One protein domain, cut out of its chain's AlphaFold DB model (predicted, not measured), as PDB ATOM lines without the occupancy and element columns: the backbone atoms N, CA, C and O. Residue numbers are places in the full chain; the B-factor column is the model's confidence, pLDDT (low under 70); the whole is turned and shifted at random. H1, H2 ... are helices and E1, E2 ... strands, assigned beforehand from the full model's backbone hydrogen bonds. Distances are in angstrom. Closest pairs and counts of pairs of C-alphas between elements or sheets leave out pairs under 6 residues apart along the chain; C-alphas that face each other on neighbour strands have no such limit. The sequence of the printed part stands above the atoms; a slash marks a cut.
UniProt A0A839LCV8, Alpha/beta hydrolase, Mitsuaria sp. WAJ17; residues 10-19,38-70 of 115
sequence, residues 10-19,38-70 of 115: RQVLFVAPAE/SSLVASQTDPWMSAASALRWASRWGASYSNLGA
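AT A GLANCE: This is residues 10 to 19 and 38 to 70 of the 115 residues of the protein "Alpha/beta hydrolase" of Mitsuaria sp. WAJ17 (UniProt A0A839LCV8). A small parallel sheet of three strands has one helix, H1, packed over one face, running along the strands above E2 and E3, while the other face is bare. The printed part has 43 residues, with E1, E2, H1 and E3 in that order along it and the sheet in the order E1, E2, E3. The class is mixed, helices and strands. The whole is compact, with a radius of gyration of the C-alphas of 9.3 A, and its outline is elongated, 29 by 16 by 14 A.

IN THESE COORDINATES: E1 is residues 12 to 15, 9.9 A long from C-alpha 12 at (-18.246, -35.408, 20.727). E2 is residues 38 to 42, 13.4 A long. H1 is residues 51 to 61, 15.2 A long from C-alpha 51 at (-17.295, -52.727, 13.666). E3 is residues 64 to 67, 10.3 A long, ending at C-alpha 67 at (-11.406, -50.091, 17.550).

HOW THE PARTS SIT: E1 and E2 are parallel at 3 degrees, with N 14 and O 39 within hydrogen-bond range at 2.8 A. E2 and E3 are parallel at 13 degrees, with N 40 and O 64 at 2.8 A. The edge strands E1 and E3 are apart. H1 is on the sheet at a height over the sheet of 8.6 A, two layers with the helix on one face. It lies over E2 and E3, and on the local plane its line and that of E2 stand at 3 degrees, along the strands. The closest C-alphas of H1 and E2 are those of Ala 58 and Leu 40, 6.1 A apart; those of H1 and E3 are Ala 58 and Tyr 65, 6.1 A. E2, H1 and E3 form a strand-helix-strand unit, two parallel neighbour strands joined through a helix, with a right-handed crossover. In H1 every O i to N i+4 pair is within hydrogen-bond range.

THE WHOLE: The C-alphas of Arg 10 and Ala 70, the two farthest apart, are 30.0 A from each other. Residues 20 to 37 are not printed, and C-alphas 19 and 38 are 17.2 A apart across this cut. The link from E2 to H1 is short and that from H1 to E3 tight. The mean pLDDT of the printed part is 96.0, and no printed residue is under 70.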
ATOM      1  N   ARG A  10     -18.097 -28.411  21.971       90.50
ATOM      2  CA  ARG A  10     -16.726 -28.340  21.436       90.50
ATOM      3  C   ARG A  10     -16.254 -29.633  20.792       90.50
ATOM      4  O   ARG A  10     -15.433 -29.588  19.886       90.50
ATOM      5  N   GLN A  11     -16.718 -30.777  21.286       93.06
ATOM      6  CA  GLN A  11     -16.319 -32.088  20.789       93.06
ATOM      7  C   GLN A  11     -17.326 -33.156  21.225       93.06
ATOM      8  O   GLN A  11     -17.924 -33.044  22.294       93.06
ATOM      9  N   VAL A  12     -17.455 -34.212  20.420       95.31
ATOM     10  CA  VAL A  12     -18.246 -35.408  20.727       95.31
ATOM     11  C   VAL A  12     -17.352 -36.650  20.796       95.31
ATOM     12  O   VAL A  12     -16.418 -36.816  20.005       95.31
ATOM     13  N   LEU A  13     -17.645 -37.536  21.749       95.81
ATOM     14  CA  LEU A  13     -17.044 -38.862  21.877       95.81
ATOM     15  C   LEU A  13     -18.163 -39.912  21.907       95.81
ATOM     16  O   LEU A  13     -18.889 -40.013  22.890       95.81
ATOM     17  N   PHE A  14     -18.281 -40.695  20.839       96.38
ATOM     18  CA  PHE A  14     -19.180 -41.842  20.753       96.38
ATOM     19  C   PHE A  14     -18.458 -43.088  21.274       96.38
ATOM     20  O   PHE A  14     -17.366 -43.406  20.804       96.38
ATOM     21  N   VAL A  15     -19.061 -43.808  22.220       96.25
ATOM     22  CA  VAL A  15     -18.503 -45.045  22.788       96.25
ATOM     23  C   VAL A  15     -19.529 -46.153  22.628       96.25
ATOM     24  O   VAL A  15     -20.636 -46.006  23.134       96.25
ATOM     25  N   ALA A  16     -19.158 -47.221  21.915       95.81
ATOM     26  CA  ALA A  16     -20.031 -48.358  21.618       95.81
ATOM     27  C   ALA A  16     -21.449 -47.926  21.182       95.81
ATOM     28  O   ALA A  16     -22.433 -48.326  21.804       95.81
ATOM     29  N   PRO A  17     -21.581 -47.053  20.157       94.69
ATOM     30  CA  PRO A  17     -22.898 -46.628  19.706       94.69
ATOM     31  C   PRO A  17     -23.690 -47.830  19.190       94.69
ATOM     32  O   PRO A  17     -23.122 -48.782  18.659       94.69
ATOM     33  N   ALA A  18     -25.008 -47.767  19.323       94.12
ATOM     34  CA  ALA A  18     -25.894 -48.776  18.769       94.12
ATOM     35  C   ALA A  18     -26.200 -48.462  17.294       94.12
ATOM     36  O   ALA A  18     -26.220 -47.296  16.900       94.12
ATOM     37  N   GLU A  19     -26.438 -49.492  16.479       92.62
ATOM     38  CA  GLU A  19     -26.720 -49.338  15.046       92.62
ATOM     39  C   GLU A  19     -28.014 -48.545  14.797       92.62
ATOM     40  O   GLU A  19     -29.085 -49.089  15.069       92.62
ATOM     41  N   SER A  38     -15.081 -34.918  16.302       95.62
ATOM     42  CA  SER A  38     -15.795 -36.117  16.733       95.62
ATOM     43  C   SER A  38     -14.862 -37.319  16.775       95.62
ATOM     44  O   SER A  38     -13.922 -37.443  15.984       95.62
ATOM     45  N   SER A  39     -15.092 -38.221  17.720       96.00
ATOM     46  CA  SER A  39     -14.361 -39.484  17.838       96.00
ATOM     47  C   SER A  39     -15.337 -40.612  18.136       96.00
ATOM     48  O   SER A  39     -16.262 -40.418  18.917       96.00
ATOM     49  N   LEU A  40     -15.145 -41.770  17.513       97.25
ATOM     50  CA  LEU A  40     -15.977 -42.952  17.683       97.25
ATOM     51  C   LEU A  40     -15.114 -44.132  18.106       97.25
ATOM     52  O   LEU A  40     -14.113 -44.453  17.466       97.25
ATOM     53  N   VAL A  41     -15.535 -44.785  19.180       96.56
ATOM     54  CA  VAL A  41     -14.876 -45.943  19.770       96.56
ATOM     55  C   VAL A  41     -15.815 -47.128  19.645       96.56
ATOM     56  O   VAL A  41     -16.953 -47.066  20.107       96.56
ATOM     57  N   ALA A  42     -15.338 -48.200  19.025       97.31
ATOM     58  CA  ALA A  42     -16.119 -49.403  18.780       97.31
ATOM     59  C   ALA A  42     -15.369 -50.663  19.218       97.31
ATOM     60  O   ALA A  42     -14.164 -50.645  19.479       97.31
ATOM     61  N   SER A  43     -16.107 -51.764  19.250       97.00
ATOM     62  CA  SER A  43     -15.611 -53.110  19.507       97.00
ATOM     63  C   SER A  43     -15.944 -54.013  18.319       97.00
ATOM     64  O   SER A  43     -16.916 -53.787  17.599       97.00
ATOM     65  N   GLN A  44     -15.118 -55.029  18.082       96.56
ATOM     66  CA  GLN A  44     -15.340 -56.034  17.035       96.56
ATOM     67  C   GLN A  44     -16.478 -56.996  17.376       96.56
ATOM     68  O   GLN A  44     -17.085 -57.556  16.468       96.56
ATOM     69  N   THR A  45     -16.764 -57.176  18.665       95.94
ATOM     70  CA  THR A  45     -17.751 -58.137  19.176       95.94
ATOM     71  C   THR A  45     -18.935 -57.454  19.859       95.94
ATOM     72  O   THR A  45     -19.605 -58.062  20.689       95.94
ATOM     73  N   ASP A  46     -19.202 -56.187  19.527       96.00
ATOM     74  CA  ASP A  46     -20.377 -55.477  20.033       96.00
ATOM     75  C   ASP A  46     -21.672 -56.052  19.407       96.00
ATOM     76  O   ASP A  46     -21.818 -56.047  18.178       96.00
ATOM     77  N   PRO A  47     -22.628 -56.555  20.214       94.00
ATOM     78  CA  PRO A  47     -23.892 -57.101  19.715       94.00
ATOM     79  C   PRO A  47     -24.811 -56.037  19.092       94.00
ATOM     80  O   PRO A  47     -25.649 -56.342  18.231       94.00
ATOM     81  N   TRP A  48     -24.669 -54.774  19.488       94.44
ATOM     82  CA  TRP A  48     -25.545 -53.689  19.064       94.44
ATOM     83  C   TRP A  48     -25.107 -53.083  17.741       94.44
ATOM     84  O   TRP A  48     -25.969 -52.764  16.917       94.44
ATOM     85  N   MET A  49     -23.804 -53.022  17.472       95.75
ATOM     86  CA  MET A  49     -23.273 -52.447  16.240       95.75
ATOM     87  C   MET A  49     -22.015 -53.168  15.762       95.75
ATOM     88  O   MET A  49     -21.016 -53.248  16.465       95.75
ATOM     89  N   SER A  50     -22.024 -53.636  14.511       96.50
ATOM     90  CA  SER A  50     -20.820 -54.231  13.921       96.50
ATOM     91  C   SER A  50     -19.705 -53.190  13.763       96.50
ATOM     92  O   SER A  50     -19.969 -52.035  13.421       96.50
ATOM     93  N   ALA A  51     -18.443 -53.610  13.896       96.69
ATOM     94  CA  ALA A  51     -17.295 -52.727  13.666       96.69
ATOM     95  C   ALA A  51     -17.303 -52.083  12.266       96.69
ATOM     96  O   ALA A  51     -16.942 -50.915  12.124       96.69
ATOM     97  N   ALA A  52     -17.764 -52.817  11.248       96.69
ATOM     98  CA  ALA A  52     -17.910 -52.296   9.893       96.69
ATOM     99  C   ALA A  52     -18.931 -51.155   9.832       96.69
ATOM    100  O   ALA A  52     -18.668 -50.130   9.207       96.69
ATOM    101  N   SER A  53     -20.077 -51.295  10.504       96.50
ATOM    102  CA  SER A  53     -21.060 -50.213  10.544       96.50
ATOM    103  C   SER A  53     -20.584 -49.021  11.357       96.50
ATOM    104  O   SER A  53     -20.700 -47.883  10.906       96.50
ATOM    105  N   ALA A  54     -19.957 -49.272  12.505       97.56
ATOM    106  CA  ALA A  54     -19.360 -48.221  13.315       97.56
ATOM    107  C   ALA A  54     -18.342 -47.399  12.503       97.56
ATOM    108  O   ALA A  54     -18.347 -46.171  12.567       97.56
ATOM    109  N   LEU A  55     -17.523 -48.055  11.670       97.62
ATOM    110  CA  LEU A  55     -16.600 -47.382  10.755       97.62
ATOM    111  C   LEU A  55     -17.325 -46.594   9.649       97.62
ATOM    112  O   LEU A  55     -16.900 -45.482   9.323       97.62
ATOM    113  N   ARG A  56     -18.419 -47.122   9.080       97.06
ATOM    114  CA  ARG A  56     -19.240 -46.387   8.097       97.06
ATOM    115  C   ARG A  56     -19.815 -45.106   8.697       97.06
ATOM    116  O   ARG A  56     -19.682 -44.044   8.091       97.06
ATOM    117  N   TRP A  57     -20.399 -45.188   9.889       97.44
ATOM    118  CA  TRP A  57     -20.951 -44.029  10.590       97.44
ATOM    119  C   TRP A  57     -19.863 -43.042  11.017       97.44
ATOM    120  O   TRP A  57     -20.016 -41.842  10.796       97.44
ATOM    121  N   ALA A  58     -18.720 -43.528  11.511       97.56
ATOM    122  CA  ALA A  58     -17.569 -42.673  11.798       97.56
ATOM    123  C   ALA A  58     -17.110 -41.910  10.544       97.56
ATOM    124  O   ALA A  58     -16.900 -40.701  10.599       97.56
ATOM    125  N   SER A  59     -17.030 -42.591   9.398       97.56
ATOM    126  CA  SER A  59     -16.642 -41.980   8.121       97.56
ATOM    127  C   SER A  59     -17.652 -40.928   7.658       97.56
ATOM    128  O   SER A  59     -17.257 -39.825   7.280       97.56
ATOM    129  N   ARG A  60     -18.953 -41.240   7.750       96.69
ATOM    130  CA  ARG A  60     -20.064 -40.330   7.426       96.69
ATOM    131  C   ARG A  60     -20.008 -39.050   8.258       96.69
ATOM    132  O   ARG A  60     -20.084 -37.958   7.706       96.69
ATOM    133  N   TRP A  61     -19.805 -39.181   9.566       97.44
ATOM    134  CA  TRP A  61     -19.716 -38.051  10.494       97.44
ATOM    135  C   TRP A  61     -18.359 -37.351  10.499       97.44
ATOM    136  O   TRP A  61     -18.216 -36.303  11.125       97.44
ATOM    137  N   GLY A  62     -17.360 -37.891   9.797       97.38
ATOM    138  CA  GLY A  62     -15.996 -37.374   9.835       97.38
ATOM    139  C   GLY A  62     -15.312 -37.558  11.192       97.38
ATOM    140  O   GLY A  62     -14.395 -36.805  11.515       97.38
ATOM    141  N   ALA A  63     -15.759 -38.531  11.984       97.31
ATOM    142  CA  ALA A  63     -15.200 -38.848  13.286       97.31
ATOM    143  C   ALA A  63     -13.917 -39.682  13.157       97.31
ATOM    144  O   ALA A  63     -13.816 -40.585  12.327       97.31
ATOM    145  N   SER A  64     -12.947 -39.425  14.036       95.81
ATOM    146  CA  SER A  64     -11.797 -40.323  14.204       95.81
ATOM    147  C   SER A  64     -12.269 -41.660  14.771       95.81
ATOM    148  O   SER A  64     -12.981 -41.674  15.771       95.81
ATOM    149  N   TYR A  65     -11.870 -42.775  14.166       97.19
ATOM    150  CA  TYR A  65     -12.327 -44.109  14.553       97.19
ATOM    151  C   TYR A  65     -11.253 -44.863  15.343       97.19
ATOM    152  O   TYR A  65     -10.099 -44.923  14.929       97.19
ATOM    153  N   SER A  66     -11.631 -45.448  16.478       96.31
ATOM    154  CA  SER A  66     -10.786 -46.336  17.282       96.31
ATOM    155  C   SER A  66     -11.516 -47.646  17.547       96.31
ATOM    156  O   SER A  66     -12.640 -47.646  18.043       96.31
ATOM    157  N   ASN A  67     -10.874 -48.769  17.247       96.12
ATOM    158  CA  ASN A  67     -11.406 -50.091  17.550       96.12
ATOM    159  C   ASN A  67     -10.610 -50.705  18.707       96.12
ATOM    160  O   ASN A  67      -9.384 -50.762  18.639       96.12
ATOM    161  N   LEU A  68     -11.301 -51.142  19.759       95.75
ATOM    162  CA  LEU A  68     -10.685 -51.751  20.943       95.75
ATOM    163  C   LEU A  68     -10.499 -53.270  20.829       95.75
ATOM    164  O   LEU A  68     -10.053 -53.902  21.781       95.75
ATOM    165  N   GLY A  69     -10.807 -53.857  19.673       95.88
ATOM    166  CA  GLY A  69     -10.770 -55.299  19.457       95.88
ATOM    167  C   GLY A  69     -12.041 -55.983  19.954       95.88
ATOM    168  O   GLY A  69     -13.106 -55.372  20.027       95.88
ATOM    169  N   ALA A  70     -11.941 -57.273  20.261       95.56
ATOM    170  CA  ALA A  70     -13.060 -58.116  20.675       95.56
ATOM    171  C   ALA A  70     -13.390 -57.950  22.169       95.56
ATOM    172  O   ALA A  70     -13.124 -58.836  22.975       95.56
TER     173      ALA A  70